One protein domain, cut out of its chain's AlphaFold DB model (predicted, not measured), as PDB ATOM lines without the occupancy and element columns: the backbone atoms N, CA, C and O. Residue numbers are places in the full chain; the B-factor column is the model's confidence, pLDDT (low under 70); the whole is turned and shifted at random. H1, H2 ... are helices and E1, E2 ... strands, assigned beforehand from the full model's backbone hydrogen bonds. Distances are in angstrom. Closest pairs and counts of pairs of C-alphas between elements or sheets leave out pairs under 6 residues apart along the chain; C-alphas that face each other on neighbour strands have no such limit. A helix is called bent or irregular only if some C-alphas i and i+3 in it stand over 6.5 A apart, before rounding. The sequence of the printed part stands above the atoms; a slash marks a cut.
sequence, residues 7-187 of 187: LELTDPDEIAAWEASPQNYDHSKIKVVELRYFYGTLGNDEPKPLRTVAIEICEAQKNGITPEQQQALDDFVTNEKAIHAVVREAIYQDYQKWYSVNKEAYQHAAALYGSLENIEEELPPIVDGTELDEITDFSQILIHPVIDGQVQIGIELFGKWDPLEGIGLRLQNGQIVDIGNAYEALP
ATOM      1  N   LEU A   7      -0.626  -8.215  -4.207       80.06
ATOM      2  CA  LEU A   7      -1.152  -8.128  -5.565       80.06
ATOM      3  C   LEU A   7      -2.027  -6.888  -5.807       80.06
ATOM      4  O   LEU A   7      -2.187  -6.498  -6.963       80.06
ATOM      5  N   GLU A   8      -2.578  -6.273  -4.758       83.50
ATOM      6  CA  GLU A   8      -3.417  -5.069  -4.850       83.50
ATOM      7  C   GLU A   8      -2.588  -3.779  -4.940       83.50
ATOM      8  O   GLU A   8      -3.087  -2.756  -5.419       83.50
ATOM      9  N   LEU A   9      -1.307  -3.839  -4.558       87.12
ATOM     10  CA  LEU A   9      -0.374  -2.714  -4.518       87.12
ATOM     11  C   LEU A   9       0.059  -2.276  -5.929       87.12
ATOM     12  O   LEU A   9       1.169  -2.540  -6.392       87.12
ATOM     13  N   THR A  10      -0.848  -1.618  -6.644       88.44
ATOM     14  CA  THR A  10      -0.693  -1.275  -8.068       88.44
ATOM     15  C   THR A  10      -0.568   0.226  -8.329       88.44
ATOM     16  O   THR A  10      -0.143   0.622  -9.418       88.44
ATOM     17  N   ASP A  11      -0.888   1.066  -7.339       92.94
ATOM     18  CA  ASP A  11      -0.717   2.515  -7.416       92.94
ATOM     19  C   ASP A  11       0.750   2.925  -7.155       92.94
ATOM     20  O   ASP A  11       1.352   2.464  -6.183       92.94
ATOM     21  N   PRO A  12       1.359   3.795  -7.985       93.75
ATOM     22  CA  PRO A  12       2.757   4.194  -7.814       93.75
ATOM     23  C   PRO A  12       3.090   4.872  -6.477       93.75
ATOM     24  O   PRO A  12       4.198   4.678  -5.973       93.75
ATOM     25  N   ASP A  13       2.179   5.673  -5.917       94.38
ATOM     26  CA  ASP A  13       2.417   6.368  -4.649       94.38
ATOM     27  C   ASP A  13       2.306   5.384  -3.476       94.38
ATOM     28  O   ASP A  13       3.115   5.439  -2.545       94.38
ATOM     29  N   GLU A  14       1.364   4.438  -3.544       93.88
ATOM     30  CA  GLU A  14       1.243   3.346  -2.571       93.88
ATOM     31  C   GLU A  14       2.454   2.410  -2.615       93.88
ATOM     32  O   GLU A  14       3.019   2.087  -1.568       93.88
ATOM     33  N   ILE A  15       2.920   2.048  -3.815       94.44
ATOM     34  CA  ILE A  15       4.149   1.272  -4.015       94.44
ATOM     35  C   ILE A  15       5.336   1.986  -3.372       94.44
ATOM     36  O   ILE A  15       6.063   1.387  -2.584       94.44
ATOM     37  N   ALA A  16       5.528   3.274  -3.667       93.75
ATOM     38  CA  ALA A  16       6.640   4.036  -3.109       93.75
ATOM     39  C   ALA A  16       6.560   4.134  -1.575       93.75
ATOM     40  O   ALA A  16       7.586   4.069  -0.892       93.75
ATOM     41  N   ALA A  17       5.350   4.275  -1.024       93.69
ATOM     42  CA  ALA A  17       5.128   4.288   0.416       93.69
ATOM     43  C   ALA A  17       5.463   2.934   1.060       93.69
ATOM     44  O   ALA A  17       6.141   2.911   2.089       93.69
ATOM     45  N   TRP A  18       5.042   1.825   0.448       93.38
ATOM     46  CA  TRP A  18       5.354   0.473   0.909       93.38
ATOM     47  C   TRP A  18       6.852   0.162   0.807       93.38
ATOM     48  O   TRP A  18       7.445  -0.284   1.789       93.38
ATOM     49  N   GLU A  19       7.500   0.485  -0.320       94.12
ATOM     50  CA  GLU A  19       8.935   0.246  -0.543       94.12
ATOM     51  C   GLU A  19       9.807   0.985   0.484       94.12
ATOM     52  O   GLU A  19      10.875   0.497   0.864       94.12
ATOM     53  N   ALA A  20       9.356   2.157   0.945       92.56
ATOM     54  CA  ALA A  20      10.006   2.947   1.990       92.56
ATOM     55  C   ALA A  20       9.597   2.545   3.421       92.56
ATOM     56  O   ALA A  20      10.133   3.092   4.391       92.56
ATOM     57  N   SER A  21       8.630   1.639   3.568       92.00
ATOM     58  CA  SER A  21       8.058   1.274   4.857       92.00
ATOM     59  C   SER A  21       8.944   0.282   5.626       92.00
ATOM     60  O   SER A  21       9.702  -0.486   5.031       92.00
ATOM     61  N   PRO A  22       8.816   0.222   6.962       89.44
ATOM     62  CA  PRO A  22       9.445  -0.826   7.766       89.44
ATOM     63  C   PRO A  22       8.912  -2.243   7.498       89.44
ATOM     64  O   PRO A  22       9.507  -3.190   8.000       89.44
ATOM     65  N   GLN A  23       7.791  -2.382   6.779       86.69
ATOM     66  CA  GLN A  23       7.190  -3.676   6.430       86.69
ATOM     67  C   GLN A  23       7.891  -4.332   5.235       86.69
ATOM     68  O   GLN A  23       7.761  -5.534   5.045       86.69
ATOM     69  N   ASN A  24       8.686  -3.569   4.475       89.50
ATOM     70  CA  ASN A  24       9.543  -4.083   3.414       89.50
ATOM     71  C   ASN A  24      10.794  -4.770   4.006       89.50
ATOM     72  O   ASN A  24      11.922  -4.276   3.880       89.50
ATOM     73  N   TYR A  25      10.578  -5.877   4.723       86.19
ATOM     74  CA  TYR A  25      11.619  -6.622   5.438       86.19
ATOM     75  C   TYR A  25      12.717  -7.137   4.502       86.19
ATOM     76  O   TYR A  25      13.899  -7.081   4.855       86.19
ATOM     77  N   ASP A  26      12.340  -7.538   3.289       88.56
ATOM     78  CA  ASP A  26      13.251  -8.081   2.279       88.56
ATOM     79  C   ASP A  26      13.926  -7.005   1.420       88.56
ATOM     80  O   ASP A  26      14.733  -7.309   0.538       88.56
ATOM     81  N   HIS A  27      13.676  -5.721   1.709       93.19
ATOM     82  CA  HIS A  27      14.224  -4.590   0.958       93.19
ATOM     83  C   HIS A  27      13.965  -4.717  -0.545       93.19
ATOM     84  O   HIS A  27      14.848  -4.531  -1.391       93.19
ATOM     85  N   SER A  28      12.734  -5.068  -0.854       94.75
ATOM     86  CA  SER A  28      12.245  -5.379  -2.172       94.75
ATOM     87  C   SER A  28      11.879  -4.130  -2.956       94.75
ATOM     88  O   SER A  28      11.680  -3.043  -2.400       94.75
ATOM     89  N   LYS A  29      11.785  -4.301  -4.273       95.69
ATOM     90  CA  LYS A  29      11.076  -3.380  -5.166       95.69
ATOM     91  C   LYS A  29       9.830  -4.039  -5.713       95.69
ATOM     92  O   LYS A  29       9.834  -5.245  -5.925       95.69
ATOM     93  N   ILE A  30       8.825  -3.246  -6.050       96.12
ATOM     94  CA  ILE A  30       7.612  -3.742  -6.687       96.12
ATOM     95  C   ILE A  30       7.687  -3.537  -8.195       96.12
ATOM     96  O   ILE A  30       8.026  -2.466  -8.712       96.12
ATOM     97  N   LYS A  31       7.360  -4.598  -8.928       96.44
ATOM     98  CA  LYS A  31       7.155  -4.578 -10.370       96.44
ATOM     99  C   LYS A  31       5.715  -4.899 -10.687       96.44
ATOM    100  O   LYS A  31       5.236  -5.989 -10.417       96.44
ATOM    101  N   VAL A  32       5.050  -3.937 -11.306       95.25
ATOM    102  CA  VAL A  32       3.676  -4.093 -11.759       95.25
ATOM    103  C   VAL A  32       3.671  -4.674 -13.167       95.25
ATOM    104  O   VAL A  32       4.307  -4.127 -14.072       95.25
ATOM    105  N   VAL A  33       2.955  -5.779 -13.345       94.31
ATOM    106  CA  VAL A  33       2.781  -6.484 -14.619       94.31
ATOM    107  C   VAL A  33       1.299  -6.738 -14.885       94.31
ATOM    108  O   VAL A  33       0.468  -6.634 -13.986       94.31
ATOM    109  N   GLU A  34       0.957  -7.081 -16.120       91.88
ATOM    110  CA  GLU A  34      -0.381  -7.564 -16.459       91.88
ATOM    111  C   GLU A  34      -0.344  -9.084 -16.564       91.88
ATOM    112  O   GLU A  34       0.397  -9.624 -17.386       91.88
ATOM    113  N   LEU A  35      -1.149  -9.763 -15.746       88.12
ATOM    114  CA  LEU A  35      -1.276 -11.214 -15.777       88.12
ATOM    115  C   LEU A  35      -2.708 -11.632 -16.084       88.12
ATOM    116  O   LEU A  35      -3.678 -10.937 -15.767       88.12
ATOM    117  N   ARG A  36      -2.866 -12.819 -16.664       83.38
ATOM    118  CA  ARG A  36      -4.171 -13.482 -16.684       83.38
ATOM    119  C   ARG A  36      -4.592 -13.787 -15.257       83.38
ATOM    120  O   ARG A  36      -3.784 -14.145 -14.404       83.38
ATOM    121  N   TYR A  37      -5.887 -13.697 -15.008       75.56
ATOM    122  CA  TYR A  37      -6.434 -14.263 -13.789       75.56
ATOM    123  C   TYR A  37      -6.096 -15.752 -13.694       75.56
ATOM    124  O   TYR A  37      -6.042 -16.478 -14.694       75.56
ATOM    125  N   PHE A  38      -5.880 -16.186 -12.464       71.06
ATOM    126  CA  PHE A  38      -5.604 -17.567 -12.141       71.06
ATOM    127  C   PHE A  38      -6.911 -18.373 -12.193       71.06
ATOM    128  O   PHE A  38      -7.560 -18.572 -11.177       71.06
ATOM    129  N   TYR A  39      -7.342 -18.771 -13.393       62.44
ATOM    130  CA  TYR A  39      -8.536 -19.602 -13.596       62.44
ATOM    131  C   TYR A  39      -8.177 -21.045 -13.932       62.44
ATOM    132  O   TYR A  39      -7.127 -21.329 -14.515       62.44
ATOM    133  N   GLY A  40      -9.061 -21.965 -13.545       53.88
ATOM    134  CA  GLY A  40      -8.838 -23.395 -13.688       53.88
ATOM    135  C   GLY A  40      -8.888 -23.925 -15.114       53.88
ATOM    136  O   GLY A  40      -9.731 -23.548 -15.918       53.88
ATOM    137  N   THR A  41      -8.031 -24.908 -15.380       47.66
ATOM    138  CA  THR A  41      -8.030 -25.765 -16.577       47.66
ATOM    139  C   THR A  41      -9.188 -26.773 -16.628       47.66
ATOM    140  O   THR A  41      -9.205 -27.617 -17.522       47.66
ATOM    141  N   LEU A  42     -10.138 -26.714 -15.690       52.00
ATOM    142  CA  LEU A  42     -11.213 -27.697 -15.541       52.00
ATOM    143  C   LEU A  42     -12.641 -27.097 -15.526       52.00
ATOM    144  O   LEU A  42     -13.590 -27.874 -15.460       52.00
ATOM    145  N   GLY A  43     -12.839 -25.773 -15.687       43.94
ATOM    146  CA  GLY A  43     -14.221 -25.269 -15.789       43.94
ATOM    147  C   GLY A  43     -14.505 -23.769 -15.924       43.94
ATOM    148  O   GLY A  43     -15.650 -23.433 -16.216       43.94
ATOM    149  N   ASN A  44     -13.537 -22.856 -15.770       49.16
ATOM    150  CA  ASN A  44     -13.812 -21.419 -15.926       49.16
ATOM    151  C   ASN A  44     -13.203 -20.875 -17.226       49.16
ATOM    152  O   ASN A  44     -12.109 -20.316 -17.253       49.16
ATOM    153  N   ASP A  45     -13.935 -21.076 -18.324       54.56
ATOM    154  CA  ASP A  45     -13.543 -20.656 -19.675       54.56
ATOM    155  C   ASP A  45     -13.892 -19.190 -19.983       54.56
ATOM    156  O   ASP A  45     -13.635 -18.727 -21.097       54.56
ATOM    157  N   GLU A  46     -14.490 -18.440 -19.048       58.84
ATOM    158  CA  GLU A  46     -14.847 -17.043 -19.302       58.84
ATOM    159  C   GLU A  46     -13.591 -16.156 -19.344       58.84
ATOM    160  O   GLU A  46     -12.927 -15.949 -18.322       58.84
ATOM    161  N   PRO A  47     -13.242 -15.587 -20.514       60.59
ATOM    162  CA  PRO A  47     -12.076 -14.732 -20.621       60.59
ATOM    163  C   PRO A  47     -12.353 -13.418 -19.891       60.59
ATOM    164  O   PRO A  47     -13.100 -12.566 -20.378       60.59
ATOM    165  N   LYS A  48     -11.718 -13.228 -18.733       68.81
ATOM    166  CA  LYS A  48     -11.644 -11.911 -18.096       68.81
ATOM    167  C   LYS A  48     -10.471 -11.106 -18.665       68.81
ATOM    168  O   LYS A  48      -9.511 -11.699 -19.170       68.81
ATOM    169  N   PRO A  49     -10.539  -9.765 -18.612       79.12
ATOM    170  CA  PRO A  49      -9.400  -8.914 -18.937       79.12
ATOM    171  C   PRO A  49      -8.154  -9.318 -18.145       79.12
ATOM    172  O   PRO A  49      -8.267  -9.914 -17.075       79.12
ATOM    173  N   LEU A  50      -6.969  -8.982 -18.655       84.75
ATOM    174  CA  LEU A  50      -5.759  -9.074 -17.840       84.75
ATOM    175  C   LEU A  50      -5.933  -8.215 -16.586       84.75
ATOM    176  O   LEU A  50      -6.584  -7.167 -16.631       84.75
ATOM    177  N   ARG A  51      -5.366  -8.679 -15.477       85.12
ATOM    178  CA  ARG A  51      -5.342  -7.942 -14.221       85.12
ATOM    179  C   ARG A  51      -3.944  -7.395 -13.990       85.12
ATOM    180  O   ARG A  51      -2.952  -8.074 -14.255       85.12
ATOM    181  N   THR A  52      -3.886  -6.186 -13.464       91.00
ATOM    182  CA  THR A  52      -2.653  -5.605 -12.954       91.00
ATOM    183  C   THR A  52      -2.256  -6.344 -11.681       91.00
ATOM    184  O   THR A  52      -3.092  -6.542 -10.804       91.00
ATOM    185  N   VAL A  53      -1.005  -6.784 -11.604       90.56
ATOM    186  CA  VAL A  53      -0.461  -7.549 -10.482       90.56
ATOM    187  C   VAL A  53       0.876  -6.955 -10.077       90.56
ATOM    188  O   VAL A  53       1.739  -6.740 -10.929       90.56
ATOM    189  N   ALA A  54       1.060  -6.722  -8.784       94.00
ATOM    190  CA  ALA A  54       2.364  -6.415  -8.222       94.00
ATOM    191  C   ALA A  54       3.163  -7.699  -7.947       94.00
ATOM    192  O   ALA A  54       2.658  -8.661  -7.377       94.00
ATOM    193  N   ILE A  55       4.419  -7.698  -8.386       94.88
ATOM    194  CA  ILE A  55       5.418  -8.731  -8.121       94.88
ATOM    195  C   ILE A  55       6.517  -8.102  -7.276       94.88
ATOM    196  O   ILE A  55       7.102  -7.082  -7.652       94.88
ATOM    197  N   GLU A  56       6.809  -8.727  -6.146       95.31
ATOM    198  CA  GLU A  56       7.873  -8.321  -5.248       95.31
ATOM    199  C   GLU A  56       9.224  -8.853  -5.746       95.31
ATOM    200  O   GLU A  56       9.380 -10.038  -6.013       95.31
ATOM    201  N   ILE A  57      10.222  -7.982  -5.899       96.38
ATOM    202  CA  ILE A  57      11.588  -8.353  -6.283       96.38
ATOM    203  C   ILE A  57      12.498  -8.140  -5.079       96.38
ATOM    204  O   ILE A  57      12.887  -7.001  -4.790       96.38
ATOM    205  N   CYS A  58      12.837  -9.226  -4.390       95.38
ATOM    206  CA  CYS A  58      13.563  -9.203  -3.127       95.38
ATOM    207  C   CYS A  58      14.967  -8.599  -3.274       95.38
ATOM    208  O   CYS A  58      15.636  -8.758  -4.301       95.38
ATOM    209  N   GLU A  59      15.406  -7.875  -2.240       95.56
ATOM    210  CA  GLU A  59      16.687  -7.155  -2.131       95.56
ATOM    211  C   GLU A  59      16.969  -6.072  -3.194       95.56
ATOM    212  O   GLU A  59      17.998  -5.377  -3.146       95.56
ATOM    213  N   ALA A  60      16.059  -5.865  -4.148       95.62
ATOM    214  CA  ALA A  60      16.271  -4.962  -5.270       95.62
ATOM    215  C   ALA A  60      16.332  -3.477  -4.870       95.62
ATOM    216  O   ALA A  60      16.815  -2.650  -5.653       95.62
ATOM    217  N   GLN A  61      15.874  -3.100  -3.671       93.56
ATOM    218  CA  GLN A  61      16.000  -1.736  -3.150       93.56
ATOM    219  C   GLN A  61      17.464  -1.387  -2.858       93.56
ATOM    220  O   GLN A  61      17.895  -0.271  -3.150       93.56
ATOM    221  N   LYS A  62      18.242  -2.364  -2.375       89.44
ATOM    222  CA  LYS A  62      19.669  -2.202  -2.063       89.44
ATOM    223  C   LYS A  62      20.550  -2.327  -3.300       89.44
ATOM    224  O   LYS A  62      21.448  -1.511  -3.498       89.44
ATOM    225  N   ASN A  63      20.290  -3.343  -4.121       89.69
ATOM    226  CA  ASN A  63      21.216  -3.774  -5.174       89.69
ATOM    227  C   ASN A  63      20.769  -3.375  -6.588       89.69
ATOM    228  O   ASN A  63      21.536  -3.494  -7.543       89.69
ATOM    229  N   GLY A  64      19.541  -2.868  -6.729       94.06
ATOM    230  CA  GLY A  64      18.857  -2.856  -8.016       94.06
ATOM    231  C   GLY A  64      18.378  -4.258  -8.401       94.06
ATOM    232  O   GLY A  64      18.727  -5.246  -7.765       94.06
ATOM    233  N   ILE A  65      17.560  -4.332  -9.448       96.19
ATOM    234  CA  ILE A  65      17.116  -5.611 -10.013       96.19
ATOM    235  C   ILE A  65      18.267  -6.170 -10.846       96.19
ATOM    236  O   ILE A  65      18.760  -5.475 -11.743       96.19
ATOM    237  N   THR A  66      18.707  -7.393 -10.553       95.62
ATOM    238  CA  THR A  66      19.779  -8.029 -11.329       95.62
ATOM    239  C   THR A  66      19.268  -8.510 -12.694       95.62
ATOM    240  O   THR A  66      18.060  -8.704 -12.870       95.62
ATOM    241  N   PRO A  67      20.155  -8.735 -13.682       95.31
ATOM    242  CA  PRO A  67      19.758  -9.314 -14.964       95.31
ATOM    243  C   PRO A  67      19.027 -10.655 -14.826       95.31
ATOM    244  O   PRO A  67      18.077 -10.908 -15.555       95.31
ATOM    245  N   GLU A  68      19.437 -11.496 -13.878       94.81
ATOM    246  CA  GLU A  68      18.829 -12.802 -13.627       94.81
ATOM    247  C   GLU A  68      17.422 -12.669 -13.034       94.81
ATOM    248  O   GLU A  68      16.518 -13.384 -13.458       94.81
ATOM    249  N   GLN A  69      17.210 -11.736 -12.100       95.69
ATOM    250  CA  GLN A  69      15.878 -11.451 -11.554       95.69
ATOM    251  C   GLN A  69      14.946 -10.882 -12.627       95.69
ATOM    252  O   GLN A  69      13.787 -11.283 -12.717       95.69
ATOM    253  N   GLN A  70      15.456  -9.978 -13.471       96.06
ATOM    254  CA  GLN A  70      14.687  -9.449 -14.595       96.06
ATOM    255  C   GLN A  70      14.339 -10.555 -15.597       96.06
ATOM    256  O   GLN A  70      13.200 -10.624 -16.042       96.06
ATOM    257  N   GLN A  71      15.276 -11.456 -15.902       94.88
ATOM    258  CA  GLN A  71      15.011 -12.594 -16.778       94.88
ATOM    259  C   GLN A  71      13.959 -13.537 -16.180       94.88
ATOM    260  O   GLN A  71      13.062 -13.966 -16.896       94.88
ATOM    261  N   ALA A  72      14.021 -13.823 -14.876       94.50
ATOM    262  CA  ALA A  72      13.018 -14.645 -14.200       94.50
ATOM    263  C   ALA A  72      11.620 -14.005 -14.247       94.50
ATOM    264  O   ALA A  72      10.640 -14.704 -14.498       94.50
ATOM    265  N   LEU A  73      11.532 -12.681 -14.069       95.69
ATOM    266  CA  LEU A  73      10.291 -11.924 -14.232       95.69
ATOM    267  C   LEU A  73       9.752 -12.035 -15.662       95.69
ATOM    268  O   LEU A  73       8.583 -12.357 -15.865       95.69
ATOM    269  N   ASP A  74      10.611 -11.793 -16.650       95.19
ATOM    270  CA  ASP A  74      10.238 -11.825 -18.064       95.19
ATOM    271  C   ASP A  74       9.782 -13.231 -18.484       95.19
ATOM    272  O   ASP A  74       8.775 -13.379 -19.185       95.19
ATOM    273  N   ASP A  75      10.473 -14.274 -18.017       93.81
ATOM    274  CA  ASP A  75      10.118 -15.673 -18.259       93.81
ATOM    275  C   ASP A  75       8.804 -16.046 -17.573       93.81
ATOM    276  O   ASP A  75       7.988 -16.755 -18.172       93.81
ATOM    277  N   PHE A  76       8.568 -15.557 -16.352       93.00
ATOM    278  CA  PHE A  76       7.313 -15.761 -15.636       93.00
ATOM    279  C   PHE A  76       6.134 -15.153 -16.400       93.00
ATOM    280  O   PHE A  76       5.170 -15.855 -16.697       93.00
ATOM    281  N   VAL A  77       6.240 -13.882 -16.800       93.12
ATOM    282  CA  VAL A  77       5.195 -13.173 -17.559       93.12
ATOM    283  C   VAL A  77       4.982 -13.811 -18.934       93.12
ATOM    284  O   VAL A  77       3.850 -14.011 -19.368       93.12
ATOM    285  N   THR A  78       6.058 -14.187 -19.627       93.12
ATOM    286  CA  THR A  78       5.973 -14.806 -20.960       93.12
ATOM    287  C   THR A  78       5.293 -16.174 -20.908       93.12
ATOM    288  O   THR A  78       4.507 -16.514 -21.796       93.12
ATOM    289  N   ASN A  79       5.575 -16.961 -19.867       90.56
ATOM    290  CA  ASN A  79       5.080 -18.329 -19.714       90.56
ATOM    291  C   ASN A  79       3.909 -18.447 -18.727       90.56
ATOM    292  O   ASN A  79       3.559 -19.567 -18.340       90.56
ATOM    293  N   GLU A  80       3.269 -17.332 -18.359       88.00
ATOM    294  CA  GLU A  80       2.316 -17.263 -17.240       88.00
ATOM    295  C   GLU A  80       1.228 -18.340 -17.294       88.00
ATOM    296  O   GLU A  80       0.903 -18.954 -16.286       88.00
ATOM    297  N   LYS A  81       0.707 -18.668 -18.484       84.88
ATOM    298  CA  LYS A  81      -0.368 -19.651 -18.643       84.88
ATOM    299  C   LYS A  81       0.088 -21.061 -18.265       84.88
ATOM    300  O   LYS A  81      -0.672 -21.812 -17.658       84.88
ATOM    301  N   ALA A  82       1.304 -21.431 -18.662       86.31
ATOM    302  CA  ALA A  82       1.869 -22.735 -18.336       86.31
ATOM    303  C   ALA A  82       2.215 -22.812 -16.845       86.31
ATOM    304  O   ALA A  82       1.922 -23.818 -16.202       86.31
ATOM    305  N   ILE A  83       2.764 -21.728 -16.294       88.62
ATOM    306  CA  ILE A  83       3.079 -21.622 -14.869       88.62
ATOM    307  C   ILE A  83       1.804 -21.705 -14.027       88.62
ATOM    308  O   ILE A  83       1.759 -22.490 -13.087       88.62
ATOM    309  N   HIS A  84       0.739 -20.990 -14.397       85.81
ATOM    310  CA  HIS A  84      -0.535 -21.045 -13.684       85.81
ATOM    311  C   HIS A  84      -1.123 -22.456 -13.656       85.81
ATOM    312  O   HIS A  84      -1.581 -22.906 -12.610       85.81
ATOM    313  N   ALA A  85      -1.056 -23.189 -14.771       82.50
ATOM    314  CA  ALA A  85      -1.510 -24.577 -14.810       82.50
ATOM    315  C   ALA A  85      -0.716 -25.473 -13.841       82.50
ATOM    316  O   ALA A  85      -1.303 -26.278 -13.123       82.50
ATOM    317  N   VAL A  86       0.608 -25.301 -13.789       87.25
ATOM    318  CA  VAL A  86       1.505 -26.067 -12.911       87.25
ATOM    319  C   VAL A  86       1.288 -25.727 -11.430       87.25
ATOM    320  O   VAL A  86       1.173 -26.634 -10.610       87.25
ATOM    321  N   VAL A  87       1.165 -24.440 -11.089       87.31
ATOM    322  CA  VAL A  87       0.841 -23.971  -9.729       87.31
ATOM    323  C   VAL A  87      -0.508 -24.531  -9.288       87.31
ATOM    324  O   VAL A  87      -0.633 -25.044  -8.181       87.31
ATOM    325  N   ARG A  88      -1.515 -24.501 -10.164       83.62
ATOM    326  CA  ARG A  88      -2.863 -24.954  -9.816       83.62
ATOM    327  C   ARG A  88      -2.924 -26.453  -9.563       83.62
ATOM    328  O   ARG A  88      -3.564 -26.879  -8.607       83.62
ATOM    329  N   GLU A  89      -2.258 -27.238 -10.403       84.06
ATOM    330  CA  GLU A  89      -2.147 -28.684 -10.207       84.06
ATOM    331  C   GLU A  89      -1.489 -29.006  -8.857       84.06
ATOM    332  O   GLU A  89      -1.964 -29.878  -8.134       84.06
ATOM    333  N   ALA A  90      -0.442 -28.268  -8.475       87.44
ATOM    334  CA  ALA A  90       0.214 -28.463  -7.186       87.44
ATOM    335  C   ALA A  90      -0.714 -28.137  -6.002       87.44
ATOM    336  O   ALA A  90      -0.818 -28.940  -5.078       87.44
ATOM    337  N   ILE A  91      -1.447 -27.019  -6.063       86.50
ATOM    338  CA  ILE A  91      -2.445 -26.645  -5.042       86.50
ATOM    339  C   ILE A  91      -3.527 -27.717  -4.919       86.50
ATOM    340  O   ILE A  91      -3.897 -28.105  -3.814       86.50
ATOM    341  N   TYR A  92      -4.026 -28.222  -6.049       85.00
ATOM    342  CA  TYR A  92      -5.016 -29.291  -6.067       85.00
ATOM    343  C   TYR A  92      -4.501 -30.553  -5.367       85.00
ATOM    344  O   TYR A  92      -5.189 -31.119  -4.517       85.00
ATOM    345  N   GLN A  93      -3.282 -30.982  -5.692       85.31
ATOM    346  CA  GLN A  93      -2.669 -32.163  -5.085       85.31
ATOM    347  C   GLN A  93      -2.441 -31.984  -3.579       85.31
ATOM    348  O   GLN A  93      -2.703 -32.914  -2.811       85.31
ATOM    349  N   ASP A  94      -1.996 -30.801  -3.148       86.50
ATOM    350  CA  ASP A  94      -1.835 -30.488  -1.727       86.50
ATOM    351  C   ASP A  94      -3.186 -30.483  -0.996       86.50
ATOM    352  O   ASP A  94      -3.349 -31.180   0.009       86.50
ATOM    353  N   TYR A  95      -4.207 -29.836  -1.563       86.25
ATOM    354  CA  TYR A  95      -5.564 -29.882  -1.028       86.25
ATOM    355  C   TYR A  95      -6.057 -31.321  -0.856       86.25
ATOM    356  O   TYR A  95      -6.520 -31.698   0.219       86.25
ATOM    357  N   GLN A  96      -5.937 -32.159  -1.892       84.31
ATOM    358  CA  GLN A  96      -6.391 -33.550  -1.838       84.31
ATOM    359  C   GLN A  96      -5.686 -34.358  -0.748       84.31
ATOM    360  O   GLN A  96      -6.314 -35.191  -0.090       84.31
ATOM    361  N   LYS A  97      -4.391 -34.106  -0.545       85.62
ATOM    362  CA  LYS A  97      -3.590 -34.741   0.502       85.62
ATOM    363  C   LYS A  97      -4.101 -34.377   1.898       85.62
ATOM    364  O   LYS A  97      -4.173 -35.257   2.757       85.62
ATOM    365  N   TRP A  98      -4.467 -33.118   2.126       83.81
ATOM    366  CA  TRP A  98      -4.887 -32.636   3.446       83.81
ATOM    367  C   TRP A  98      -6.393 -32.714   3.697       83.81
ATOM    368  O   TRP A  98      -6.819 -32.699   4.853       83.81
ATOM    369  N   TYR A  99      -7.201 -32.869   2.646       84.00
ATOM    370  CA  TYR A  99      -8.657 -32.799   2.715       84.00
ATOM    371  C   TYR A  99      -9.250 -33.704   3.791       84.00
ATOM    372  O   TYR A  99     -10.021 -33.242   4.625       84.00
ATOM    373  N   SER A 100      -8.885 -34.990   3.819       83.75
ATOM    374  CA  SER A 100      -9.465 -35.929   4.787       83.75
ATOM    375  C   SER A 100      -9.088 -35.596   6.230       83.75
ATOM    376  O   SER A 100      -9.925 -35.726   7.120       83.75
ATOM    377  N   VAL A 101      -7.844 -35.156   6.452       84.75
ATOM    378  CA  VAL A 101      -7.324 -34.806   7.784       84.75
ATOM    379  C   VAL A 101      -8.041 -33.565   8.306       84.75
ATOM    380  O   VAL A 101      -8.553 -33.566   9.424       84.75
ATOM    381  N   ASN A 102      -8.156 -32.539   7.464       81.19
ATOM    382  CA  ASN A 102      -8.868 -31.318   7.811       81.19
ATOM    383  C   ASN A 102     -10.368 -31.583   7.980       81.19
ATOM    384  O   ASN A 102     -10.954 -31.134   8.963       81.19
ATOM    385  N   LYS A 103     -10.983 -32.405   7.118       82.31
ATOM    386  CA  LYS A 103     -12.392 -32.799   7.252       82.31
ATOM    387  C   LYS A 103     -12.678 -33.421   8.621       82.31
ATOM    388  O   LYS A 103     -13.645 -33.036   9.278       82.31
ATOM    389  N   GLU A 104     -11.831 -34.345   9.070       82.31
ATOM    390  CA  GLU A 104     -11.962 -34.987  10.382       82.31
ATOM    391  C   GLU A 104     -11.765 -33.994  11.538       82.31
ATOM    392  O   GLU A 104     -12.572 -33.964  12.471       82.31
ATOM    393  N   ALA A 105     -10.739 -33.139  11.464       80.88
ATOM    394  CA  ALA A 105     -10.454 -32.136  12.489       80.88
ATOM    395  C   ALA A 105     -11.612 -31.138  12.667       80.88
ATOM    396  O   ALA A 105     -12.050 -30.884  13.793       80.88
ATOM    397  N   TYR A 106     -12.166 -30.633  11.563       77.81
ATOM    398  CA  TYR A 106     -13.330 -29.745  11.575       77.81
ATOM    399  C   TYR A 106     -14.580 -30.442  12.129       77.81
ATOM    400  O   TYR A 106     -15.282 -29.867  12.962       77.81
ATOM    401  N   GLN A 107     -14.850 -31.693  11.734       78.31
ATOM    402  CA  GLN A 107     -15.971 -32.472  12.279       78.31
ATOM    403  C   GLN A 107     -15.844 -32.679  13.795       78.31
ATOM    404  O   GLN A 107     -16.835 -32.574  14.524       78.31
ATOM    405  N   HIS A 108     -14.629 -32.939  14.280       78.75
ATOM    406  CA  HIS A 108     -14.355 -33.072  15.707       78.75
ATOM    407  C   HIS A 108     -14.590 -31.754  16.458       78.75
ATOM    408  O   HIS A 108     -15.256 -31.742  17.495       78.75
ATOM    409  N   ALA A 109     -14.104 -30.632  15.918       76.31
ATOM    410  CA  ALA A 109     -14.314 -29.308  16.496       76.31
ATOM    411  C   ALA A 109     -15.806 -28.927  16.540       76.31
ATOM    412  O   ALA A 109     -16.296 -28.492  17.583       76.31
ATOM    413  N   ALA A 110     -16.553 -29.163  15.458       75.44
ATOM    414  CA  ALA A 110     -17.987 -28.878  15.400       75.44
ATOM    415  C   ALA A 110     -18.779 -29.652  16.471       75.44
ATOM    416  O   ALA A 110     -19.663 -29.091  17.126       75.44
ATOM    417  N   ALA A 111     -18.422 -30.921  16.707       75.38
ATOM    418  CA  ALA A 111     -19.026 -31.746  17.753       75.38
ATOM    419  C   ALA A 111     -18.742 -31.229  19.178       75.38
ATOM    420  O   ALA A 111     -19.571 -31.414  20.069       75.38
ATOM    421  N   LEU A 112     -17.590 -30.586  19.403       77.81
ATOM    422  CA  LEU A 112     -17.174 -30.065  20.709       77.81
ATOM    423  C   LEU A 112     -17.732 -28.672  21.015       77.81
ATOM    424  O   LEU A 112     -18.122 -28.406  22.153       77.81
ATOM    425  N   TYR A 113     -17.746 -27.781  20.024       76.12
ATOM    426  CA  TYR A 113     -18.005 -26.356  20.239       76.12
ATOM    427  C   TYR A 113     -19.420 -25.916  19.867       76.12
ATOM    428  O   TYR A 113     -19.791 -24.777  20.142       76.12
ATOM    429  N   GLY A 114     -20.247 -26.818  19.331       61.53
ATOM    430  CA  GLY A 114     -21.657 -26.526  19.098       61.53
ATOM    431  C   GLY A 114     -21.863 -25.439  18.049       61.53
ATOM    432  O   GLY A 114     -22.704 -24.562  18.217       61.53
ATOM    433  N   SER A 115     -21.104 -25.505  16.965       67.00
ATOM    434  CA  SER A 115     -21.429 -24.857  15.701       67.00
ATOM    435  C   SER A 115     -20.654 -25.562  14.601       67.00
ATOM    436  O   SER A 115     -19.461 -25.803  14.784       67.00
ATOM    437  N   LEU A 116     -21.294 -25.850  13.470       55.88
ATOM    438  CA  LEU A 116     -20.903 -25.221  12.207       55.88
ATOM    439  C   LEU A 116     -21.823 -25.617  11.050       55.88
ATOM    440  O   LEU A 116     -22.478 -26.663  11.064       55.88
ATOM    441  N   GLU A 117     -21.853 -24.688  10.098       59.47
ATOM    442  CA  GLU A 117     -22.305 -24.797   8.715       59.47
ATOM    443  C   GLU A 117     -21.724 -26.044   8.032       59.47
ATOM    444  O   GLU A 117     -20.798 -26.692   8.533       59.47
ATOM    445  N   ASN A 118     -22.339 -26.452   6.925       68.19
ATOM    446  CA  ASN A 118     -21.995 -27.695   6.248       68.19
ATOM    447  C   ASN A 118     -20.504 -27.669   5.869       68.19
ATOM    448  O   ASN A 118     -20.071 -26.780   5.154       68.19
ATOM    449  N   ILE A 119     -19.704 -28.634   6.332       72.06
ATOM    450  CA  ILE A 119     -18.249 -28.659   6.083       72.06
ATOM    451  C   ILE A 119     -17.893 -28.617   4.595       72.06
ATOM    452  O   ILE A 119     -16.821 -28.159   4.227       72.06
ATOM    453  N   GLU A 120     -18.799 -29.091   3.745       75.00
ATOM    454  CA  GLU A 120     -18.651 -29.067   2.292       75.00
ATOM    455  C   GLU A 120     -18.875 -27.666   1.699       75.00
ATOM    456  O   GLU A 120     -18.534 -27.453   0.546       75.00
ATOM    457  N   GLU A 121     -19.396 -26.709   2.471       73.75
ATOM    458  CA  GLU A 121     -19.446 -25.281   2.118       73.75
ATOM    459  C   GLU A 121     -18.115 -24.574   2.433       73.75
ATOM    460  O   GLU A 121     -17.730 -23.641   1.734       73.75
ATOM    461  N   GLU A 122     -17.376 -25.031   3.450       74.62
ATOM    462  CA  GLU A 122     -16.070 -24.451   3.807       74.62
ATOM    463  C   GLU A 122     -14.893 -25.147   3.118       74.62
ATOM    464  O   GLU A 122     -13.941 -24.499   2.687       74.62
ATOM    465  N   LEU A 123     -14.964 -26.472   2.997       78.00
ATOM    466  CA  LEU A 123     -14.005 -27.332   2.316       78.00
ATOM    467  C   LEU A 123     -14.777 -28.249   1.345       78.00
ATOM    468  O   LEU A 123     -15.019 -29.428   1.645       78.00
ATOM    469  N   PRO A 124     -15.204 -27.718   0.188       78.38
ATOM    470  CA  PRO A 124     -15.888 -28.494  -0.836       78.38
ATOM    471  C   PRO A 124     -14.949 -29.538  -1.449       78.38
ATOM    472  O   PRO A 124     -13.815 -29.208  -1.796       78.38
ATOM    473  N   PRO A 125     -15.388 -30.796  -1.635       79.50
ATOM    474  CA  PRO A 125     -14.620 -31.737  -2.434       79.50
ATOM    475  C   PRO A 125     -14.438 -31.161  -3.841       79.50
ATOM    476  O   PRO A 125     -15.404 -30.733  -4.463       79.50
ATOM    477  N   ILE A 126     -13.209 -31.178  -4.348       76.69
ATOM    478  CA  ILE A 126     -12.919 -30.643  -5.676       76.69
ATOM    479  C   ILE A 126     -13.347 -31.671  -6.727       76.69
ATOM    480  O   ILE A 126     -12.774 -32.763  -6.794       76.69
ATOM    481  N   VAL A 127     -14.352 -31.334  -7.535       72.31
ATOM    482  CA  VAL A 127     -14.887 -32.195  -8.598       72.31
ATOM    483  C   VAL A 127     -14.353 -31.763  -9.959       72.31
ATOM    484  O   VAL A 127     -13.911 -32.607 -10.741       72.31
ATOM    485  N   ASP A 128     -14.373 -30.461 -10.232       68.75
ATOM    486  CA  ASP A 128     -13.941 -29.874 -11.503       68.75
ATOM    487  C   ASP A 128     -12.955 -28.718 -11.317       68.75
ATOM    488  O   ASP A 128     -12.697 -27.944 -12.232       68.75
ATOM    489  N   GLY A 129     -12.376 -28.571 -10.129       67.06
ATOM    490  CA  GLY A 129     -11.326 -27.596  -9.893       67.06
ATOM    491  C   GLY A 129     -11.820 -26.165  -9.762       67.06
ATOM    492  O   GLY A 129     -11.008 -25.344  -9.345       67.06
ATOM    493  N   THR A 130     -13.074 -25.832 -10.086       72.00
ATOM    494  CA  THR A 130     -13.615 -24.481  -9.865       72.00
ATOM    495  C   THR A 130     -13.763 -24.177  -8.382       72.00
ATOM    496  O   THR A 130     -13.593 -23.032  -7.977       72.00
ATOM    497  N   GLU A 131     -13.934 -25.210  -7.556       78.38
ATOM    498  CA  GLU A 131     -14.030 -25.080  -6.106       78.38
ATOM    499  C   GLU A 131     -12.759 -24.464  -5.504       78.38
ATOM    500  O   GLU A 131     -12.846 -23.719  -4.534       78.38
ATOM    501  N   LEU A 132     -11.583 -24.688  -6.118       76.56
ATOM    502  CA  LEU A 132     -10.333 -24.039  -5.701       76.56
ATOM    503  C   LEU A 132     -10.401 -22.514  -5.790       76.56
ATOM    504  O   LEU A 132      -9.799 -21.853  -4.950       76.56
ATOM    505  N   ASP A 133     -11.129 -21.955  -6.761       74.31
ATOM    506  CA  ASP A 133     -11.246 -20.497  -6.918       74.31
ATOM    507  C   ASP A 133     -12.028 -19.856  -5.759       74.31
ATOM    508  O   ASP A 133     -11.916 -18.655  -5.533       74.31
ATOM    509  N   GLU A 134     -12.825 -20.640  -5.027       73.31
ATOM    510  CA  GLU A 134     -13.637 -20.168  -3.899       73.31
ATOM    511  C   GLU A 134     -12.927 -20.317  -2.548       73.31
ATOM    512  O   GLU A 134     -13.298 -19.670  -1.565       73.31
ATOM    513  N   ILE A 135     -11.919 -21.189  -2.485       73.94
ATOM    514  CA  ILE A 135     -11.224 -21.541  -1.239       73.94
ATOM    515  C   ILE A 135      -9.741 -21.186  -1.238       73.94
ATOM    516  O   ILE A 135      -9.068 -21.443  -0.235       73.94
ATOM    517  N   THR A 136      -9.246 -20.614  -2.340       77.06
ATOM    518  CA  THR A 136      -7.899 -20.055  -2.444       77.06
ATOM    519  C   THR A 136      -7.924 -18.612  -2.907       77.06
ATOM    520  O   THR A 136      -8.698 -18.253  -3.791       77.06
ATOM    521  N   ASP A 137      -7.039 -17.801  -2.339       75.31
ATOM    522  CA  ASP A 137      -6.774 -16.452  -2.822       75.31
ATOM    523  C   ASP A 137      -5.271 -16.184  -2.823       75.31
ATOM    524  O   ASP A 137      -4.572 -16.545  -1.878       75.31
ATOM    525  N   PHE A 138      -4.751 -15.574  -3.885       77.62
ATOM    526  CA  PHE A 138      -3.321 -15.293  -3.949       77.62
ATOM    527  C   PHE A 138      -2.977 -14.125  -3.035       77.62
ATOM    528  O   PHE A 138      -3.583 -13.061  -3.119       77.62
ATOM    529  N   SER A 139      -1.936 -14.305  -2.235       81.69
ATOM    530  CA  SER A 139      -1.445 -13.284  -1.319       81.69
ATOM    531  C   SER A 139      -0.318 -12.474  -1.958       81.69
ATOM    532  O   SER A 139      -0.395 -11.245  -2.015       81.69
ATOM    533  N   GLN A 140       0.697 -13.151  -2.508       88.75
ATOM    534  CA  GLN A 140       1.897 -12.501  -3.039       88.75
ATOM    535  C   GLN A 140       2.663 -13.366  -4.050       88.75
ATOM    536  O   GLN A 140       2.542 -14.592  -4.074       88.75
ATOM    537  N   ILE A 141       3.467 -12.710  -4.894       92.75
ATOM    538  CA  ILE A 141       4.437 -13.339  -5.801       92.75
ATOM    539  C   ILE A 141       5.779 -12.640  -5.587       92.75
ATOM    540  O   ILE A 141       5.857 -11.419  -5.737       92.75
ATOM    541  N   LEU A 142       6.822 -13.413  -5.287       94.25
ATOM    542  CA  LEU A 142       8.159 -12.919  -4.969       94.25
ATOM    543  C   LEU A 142       9.193 -13.475  -5.946       94.25
ATOM    544  O   LEU A 142       9.152 -14.647  -6.309       94.25
ATOM    545  N   ILE A 143      10.159 -12.656  -6.343       95.62
ATOM    546  CA  ILE A 143      11.347 -13.070  -7.088       95.62
ATOM    547  C   ILE A 143      12.555 -12.883  -6.181       95.62
ATOM    548  O   ILE A 143      12.960 -11.757  -5.877       95.62
ATOM    549  N   HIS A 144      13.143 -14.003  -5.772       94.75
ATOM    550  CA  HIS A 144      14.249 -14.037  -4.824       94.75
ATOM    551  C   HIS A 144      15.559 -13.526  -5.445       94.75
ATOM    552  O   HIS A 144      15.696 -13.449  -6.674       94.75
ATOM    553  N   PRO A 145      16.557 -13.153  -4.623       92.06
ATOM    554  CA  PRO A 145      17.915 -12.956  -5.113       92.06
ATOM    555  C   PRO A 145      18.476 -14.247  -5.726       92.06
ATOM    556  O   PRO A 145      17.965 -15.349  -5.523       92.06
ATOM    557  N   VAL A 146      19.565 -14.112  -6.483       90.44
ATOM    558  CA  VAL A 146      20.274 -15.267  -7.046       90.44
ATOM    559  C   VAL A 146      20.928 -16.060  -5.912       90.44
ATOM    560  O   VAL A 146      21.858 -15.568  -5.272       90.44
ATOM    561  N   ILE A 147      20.501 -17.306  -5.715       84.12
ATOM    562  CA  ILE A 147      21.092 -18.253  -4.763       84.12
ATOM    563  C   ILE A 147      21.658 -19.422  -5.567       84.12
ATOM    564  O   ILE A 147      20.987 -19.978  -6.432       84.12
ATOM    565  N   ASP A 148      22.934 -19.745  -5.351       83.12
ATOM    566  CA  ASP A 148      23.641 -20.822  -6.062       83.12
ATOM    567  C   ASP A 148      23.522 -20.763  -7.602       83.12
ATOM    568  O   ASP A 148      23.517 -21.774  -8.305       83.12
ATOM    569  N   GLY A 149      23.463 -19.541  -8.146       82.88
ATOM    570  CA  GLY A 149      23.376 -19.285  -9.586       82.88
ATOM    571  C   GLY A 149      21.975 -19.448 -10.179       82.88
ATOM    572  O   GLY A 149      21.841 -19.502 -11.401       82.88
ATOM    573  N   GLN A 150      20.941 -19.540  -9.342       84.62
ATOM    574  CA  GLN A 150      19.555 -19.705  -9.763       84.62
ATOM    575  C   GLN A 150      18.659 -18.673  -9.081       84.62
ATOM    576  O   GLN A 150      18.892 -18.284  -7.940       84.62
ATOM    577  N   VAL A 151      17.636 -18.219  -9.802       91.56
ATOM    578  CA  VAL A 151      16.567 -17.383  -9.249       91.56
ATOM    579  C   VAL A 151      15.362 -18.271  -8.994       91.56
ATOM    580  O   VAL A 151      14.974 -19.062  -9.859       91.56
ATOM    581  N   GLN A 152      14.792 -18.138  -7.805       93.38
ATOM    582  CA  GLN A 152      13.558 -18.805  -7.409       93.38
ATOM    583  C   GLN A 152      12.421 -17.787  -7.388       93.38
ATOM    584  O   GLN A 152      12.641 -16.598  -7.141       93.38
ATOM    585  N   ILE A 153      11.212 -18.262  -7.669       94.62
ATOM    586  CA  ILE A 153       9.990 -17.469  -7.559       94.62
ATOM    587  C   ILE A 153       9.142 -18.088  -6.453       94.62
ATOM    588  O   ILE A 153       8.781 -19.260  -6.548       94.62
ATOM    589  N   GLY A 154       8.848 -17.310  -5.419       94.25
ATOM    590  CA  GLY A 154       7.899 -17.661  -4.373       94.25
ATOM    591  C   GLY A 154       6.490 -17.236  -4.776       94.25
ATOM    592  O   GLY A 154       6.295 -16.178  -5.372       94.25
ATOM    593  N   ILE A 155       5.496 -18.059  -4.470       92.06
ATOM    594  CA  ILE A 155       4.080 -17.723  -4.609       92.06
ATOM    595  C   ILE A 155       3.395 -18.091  -3.307       92.06
ATOM    596  O   ILE A 155       3.432 -19.250  -2.907       92.06
ATOM    597  N   GLU A 156       2.734 -17.127  -2.684       90.69
ATOM    598  CA  GLU A 156       1.916 -17.366  -1.502       90.69
ATOM    599  C   GLU A 156       0.439 -17.231  -1.837       90.69
ATOM    600  O   GLU A 156       0.021 -16.330  -2.575       90.69
ATOM    601  N   LEU A 157      -0.361 -18.095  -1.231       86.56
ATOM    602  CA  LEU A 157      -1.808 -18.018  -1.259       86.56
ATOM    603  C   LEU A 157      -2.412 -18.375   0.095       86.56
ATOM    604  O   LEU A 157      -1.905 -19.214   0.837       86.56
ATOM    605  N   PHE A 158      -3.549 -17.760   0.379       82.88
ATOM    606  CA  PHE A 158      -4.430 -18.166   1.453       82.88
ATOM    607  C   PHE A 158      -5.247 -19.363   0.988       82.88
ATOM    608  O   PHE A 158      -5.860 -19.320  -0.076       82.88
ATOM    609  N   GLY A 159      -5.273 -20.423   1.791       79.38
ATOM    610  CA  GLY A 159      -6.157 -21.565   1.600       79.38
ATOM    611  C   GLY A 159      -7.011 -21.762   2.842       79.38
ATOM    612  O   GLY A 159      -6.487 -21.777   3.954       79.38
ATOM    613  N   LYS A 160      -8.324 -21.968   2.687       77.44
ATOM    614  CA  LYS A 160      -9.217 -22.205   3.842       77.44
ATOM    615  C   LYS A 160      -8.809 -23.407   4.709       77.44
ATOM    616  O   LYS A 160      -9.200 -23.479   5.870       77.44
ATOM    617  N   TRP A 161      -8.048 -24.355   4.153       77.62
ATOM    618  CA  TRP A 161      -7.571 -25.555   4.850       77.62
ATOM    619  C   TRP A 161      -6.221 -25.383   5.551       77.62
ATOM    620  O   TRP A 161      -5.850 -26.254   6.335       77.62
ATOM    621  N   ASP A 162      -5.519 -24.282   5.286       72.50
ATOM    622  CA  ASP A 162      -4.324 -23.863   6.018       72.50
ATOM    623  C   ASP A 162      -4.381 -22.349   6.310       72.50
ATOM    624  O   ASP A 162      -3.600 -21.553   5.783       72.50
ATOM    625  N   PRO A 163      -5.370 -21.908   7.114       62.53
ATOM    626  CA  PRO A 163      -5.632 -20.486   7.315       62.53
ATOM    627  C   PRO A 163      -4.635 -19.819   8.270       62.53
ATOM    628  O   PRO A 163      -4.674 -18.602   8.428       62.53
ATOM    629  N   LEU A 164      -3.811 -20.598   8.978       64.94
ATOM    630  CA  LEU A 164      -2.918 -20.076  10.011       64.94
ATOM    631  C   LEU A 164      -1.577 -19.649   9.451       64.94
ATOM    632  O   LEU A 164      -1.020 -18.655   9.911       64.94
ATOM    633  N   GLU A 165      -1.055 -20.419   8.509       68.75
ATOM    634  CA  GLU A 165       0.320 -20.250   8.089       68.75
ATOM    635  C   GLU A 165       0.458 -19.997   6.578       68.75
ATOM    636  O   GLU A 165       1.560 -19.697   6.127       68.75
ATOM    637  N   GLY A 166      -0.641 -20.072   5.813       81.94
ATOM    638  CA  GLY A 166      -0.647 -19.842   4.370       81.94
ATOM    639  C   GLY A 166       0.044 -20.958   3.584       81.94
ATOM    640  O   GLY A 166       0.796 -21.774   4.116       81.94
ATOM    641  N   ILE A 167      -0.201 -20.989   2.278       86.31
ATOM    642  CA  ILE A 167       0.364 -21.996   1.381       86.31
ATOM    643  C   ILE A 167       1.411 -21.317   0.511       86.31
ATOM    644  O   ILE A 167       1.106 -20.397  -0.247       86.31
ATOM    645  N   GLY A 168       2.650 -21.785   0.618       90.44
ATOM    646  CA  GLY A 168       3.754 -21.347  -0.221       90.44
ATOM    647  C   GLY A 168       4.042 -22.350  -1.326       90.44
ATOM    648  O   GLY A 168       4.015 -23.564  -1.118       90.44
ATOM    649  N   LEU A 169       4.371 -21.830  -2.502       92.94
ATOM    650  CA  LEU A 169       4.938 -22.586  -3.604       92.94
ATOM    651  C   LEU A 169       6.252 -21.963  -4.031       92.94
ATOM    652  O   LEU A 169       6.373 -20.742  -4.139       92.94
ATOM    653  N   ARG A 170       7.198 -22.827  -4.385       94.12
ATOM    654  CA  ARG A 170       8.472 -22.421  -4.955       94.12
ATOM    655  C   ARG A 170       8.591 -22.876  -6.385       94.12
ATOM    656  O   ARG A 170       8.462 -24.066  -6.681       94.12
ATOM    657  N   LEU A 171       8.901 -21.936  -7.266       92.38
ATOM    658  CA  LEU A 171       9.160 -22.204  -8.664       92.38
ATOM    659  C   LEU A 171      10.618 -21.997  -9.014       92.38
ATOM    660  O   LEU A 171      11.256 -21.018  -8.630       92.38
ATOM    661  N   GLN A 172      11.102 -22.901  -9.852       88.94
ATOM    662  CA  GLN A 172      12.403 -22.795 -10.475       88.94
ATOM    663  C   GLN A 172      12.294 -23.255 -11.925       88.94
ATOM    664  O   GLN A 172      11.782 -24.340 -12.202       88.94
ATOM    665  N   ASN A 173      12.757 -22.427 -12.866       85.44
ATOM    666  CA  ASN A 173      12.661 -22.705 -14.306       85.44
ATOM    667  C   ASN A 173      11.227 -23.071 -14.764       85.44
ATOM    668  O   ASN A 173      11.039 -23.954 -15.602       85.44
ATOM    669  N   GLY A 174      10.209 -22.432 -14.176       83.31
ATOM    670  CA  GLY A 174       8.796 -22.664 -14.499       83.31
ATOM    671  C   GLY A 174       8.211 -23.993 -14.000       83.31
ATOM    672  O   GLY A 174       7.167 -24.411 -14.495       83.31
ATOM    673  N   GLN A 175       8.870 -24.678 -13.062       87.94
ATOM    674  CA  GLN A 175       8.383 -25.906 -12.420       87.94
ATOM    675  C   GLN A 175       8.238 -25.698 -10.911       87.94
ATOM    676  O   GLN A 175       9.048 -24.973 -10.335       87.94
ATOM    677  N   ILE A 176       7.261 -26.360 -10.276       89.50
ATOM    678  CA  ILE A 176       7.190 -26.415  -8.807       89.50
ATOM    679  C   ILE A 176       8.331 -27.296  -8.303       89.50
ATOM    680  O   ILE A 176       8.443 -28.456  -8.703       89.50
ATOM    681  N   VAL A 177       9.169 -26.742  -7.431       90.75
ATOM    682  CA  VAL A 177      10.217 -27.490  -6.723       90.75
ATOM    683  C   VAL A 177       9.868 -27.735  -5.261       90.75
ATOM    684  O   VAL A 177      10.404 -28.675  -4.681       90.75
ATOM    685  N   ASP A 178       8.954 -26.941  -4.697       90.06
ATOM    686  CA  ASP A 178       8.456 -27.121  -3.336       90.06
ATOM    687  C   ASP A 178       7.028 -26.579  -3.173       90.06
ATOM    688  O   ASP A 178       6.637 -25.625  -3.855       90.06
ATOM    689  N   ILE A 179       6.256 -27.204  -2.283       88.88
ATOM    690  CA  ILE A 179       4.919 -26.768  -1.868       88.88
ATOM    691  C   ILE A 179       4.674 -27.201  -0.427       88.88
ATOM    692  O   ILE A 179       4.920 -28.351  -0.051       88.88
ATOM    693  N   GLY A 180       4.137 -26.289   0.366       83.00
ATOM    694  CA  GLY A 180       3.783 -26.565   1.744       83.00
ATOM    695  C   GLY A 180       3.459 -25.279   2.462       83.00
ATOM    696  O   GLY A 180       2.880 -24.358   1.884       83.00
ATOM    697  N   ASN A 181       3.864 -25.216   3.721       81.62
ATOM    698  CA  ASN A 181       3.653 -24.020   4.492       81.62
ATOM    699  C   ASN A 181       4.404 -22.807   3.900       81.62
ATOM    700  O   ASN A 181       5.560 -22.948   3.504       81.62
ATOM    701  N   ALA A 182       3.794 -21.616   3.876       79.38
ATOM    702  CA  ALA A 182       4.408 -20.407   3.324       79.38
ATOM    703  C   ALA A 182       5.763 -20.050   3.964       79.38
ATOM    704  O   ALA A 182       6.705 -19.721   3.244       79.38
ATOM    705  N   TYR A 183       5.914 -20.194   5.285       74.25
ATOM    706  CA  TYR A 183       7.184 -19.928   5.971       74.25
ATOM    707  C   TYR A 183       8.306 -20.886   5.563       74.25
ATOM    708  O   TYR A 183       9.477 -20.531   5.685       74.25
ATOM    709  N   GLU A 184       7.974 -22.095   5.113       73.00
ATOM    710  CA  GLU A 184       8.954 -23.111   4.719       73.00
ATOM    711  C   GLU A 184       9.195 -23.125   3.206       73.00
ATOM    712  O   GLU A 184      10.325 -23.291   2.752       73.00
ATOM    713  N   ALA A 185       8.137 -22.933   2.420       66.69
ATOM    714  CA  ALA A 185       8.163 -23.110   0.978       66.69
ATOM    715  C   ALA A 185       8.584 -21.844   0.217       66.69
ATOM    716  O   ALA A 185       9.087 -21.975  -0.899       66.69
ATOM    717  N   LEU A 186       8.414 -20.645   0.793       77.12
ATOM    718  CA  LEU A 186       8.822 -19.384   0.160       77.12
ATOM    719  C   LEU A 186      10.334 -19.087   0.252       77.12
ATOM    720  O   LEU A 186      10.879 -18.693  -0.774       77.12
ATOM    721  N   PRO A 187      11.032 -19.258   1.400       71.31
ATOM    722  CA  PRO A 187      12.464 -18.936   1.514       71.31
ATOM    723  C   PRO A 187      13.358 -19.980   0.845       71.31
ATOM    724  O   PRO A 187      14.220 -19.626   0.012       71.31
TER     725      PRO A 187
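What this domain is: This is residues 7 to 187 of the 187 residues of an uncharacterized protein of Gimesia sp (UniProt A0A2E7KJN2). A strongly twisted sheet of six strands is covered on one face by helix H3 and by H4a, the first arm of the long bent helix H4. The second arm, H4b, runs on beyond the sheet with little H5 beside it; H1 packs on edge strand E1, and tiny H7 lies on the face opposite H4a. The printed part has 181 residues with seven named helices and six named strands, in the order H1 E1 E2 H2 H3 H4 H5 H6 E3 E4 E5 E6 H7. The sheet, mixed, runs E1 E2 E3 E4 E5 E6, and the class is mixed, helices and strands. The whole is compact, with a radius of gyration of the C-alphas of 17.7 A and spans of 54 by 37 by 34 A.

How they stand to each other: Start with the hairpin of E1, residues 29 to 35, and E2, residues 51 to 57: N 31 and O 55 are 2.8 A apart, within hydrogen-bond range. E3, residues 136 to 143, is parallel to E2, with N 143 and O 56 at 2.8 A. E4, residues 153 to 159, E5, residues 162 to 172, and E6, residues 175 to 181, follow E3 in a meander, each strand the antiparallel neighbour of the one before; look at N 142 and O 154, 2.8 A, N 155 and O 169, 2.8 A, and N 170 and O 178, 2.9 A. E5 bends by 86 degrees at residue 165. H4, residues 80 to 113, was assigned as one helix by its hydrogen bonds but is bent, with C-alphas 97 and 100 7.4 A apart; its arms H4a, residues 80 to 97, and H4b, residues 100 to 113, stand at a steep tilt of 57 degrees. H3, residues 67 to 78, and H4a are on one face of the sheet, making two layers, helices over a sheet; the closest C-alphas of H4a and E6 are those of Val 87 and Ile 176, 6.9 A. H3 runs along E3, at 1 degree on the local plane and a height over the sheet of 7.8 A. H7, residues 182 to 185, is on the face opposite H4a; its closest C-alpha pair with E5 is Gly 168 and Ala 182, 3.7 A. H1, residues 12 to 19, is on the sheet, with the C-alphas of Glu 19 and Lys 29 6.3 A apart, its closest to E1. H2, residues 60 to 63, only grazes the sheet, and so does H6, residues 132 to 135. H4b is not on the sheet; its residues 103 to 107 only just touch H5, residues 119 to 122, with 3 pairs of C-alphas within 8 A, the closest Lys 103 and Ile 119, 7.3 A. H2 to H6 lie between parallel E2 and E3, a strand-helix-strand unit. Each O i to N i+4 pair is within hydrogen-bond range in H1, H3, H4a and H4b; the others are too short for one.

Where its parts are: Find C-alpha 12, where H1 begins, at (2.757, 4.194, -7.814). H4a starts at C-alpha 80, (2.316, -17.263, -17.240), and runs 25.6 A; H4b runs 20.1 A. E5 spans 23.5 A, E3 21.0 A and H3 16.0 A. H7 ends at C-alpha 185, (8.163, -23.110, 0.978).

The domain as a whole: The two C-alphas farthest apart, of Pro 67 and Gly 114, are 56.3 A apart. The printed part has no cut; E1 to E2 is the long link, 15 residues. Mean pLDDT of the printed part is 83.4, and 21 residues are under 70, among them 39 to 48 and 114 to 118.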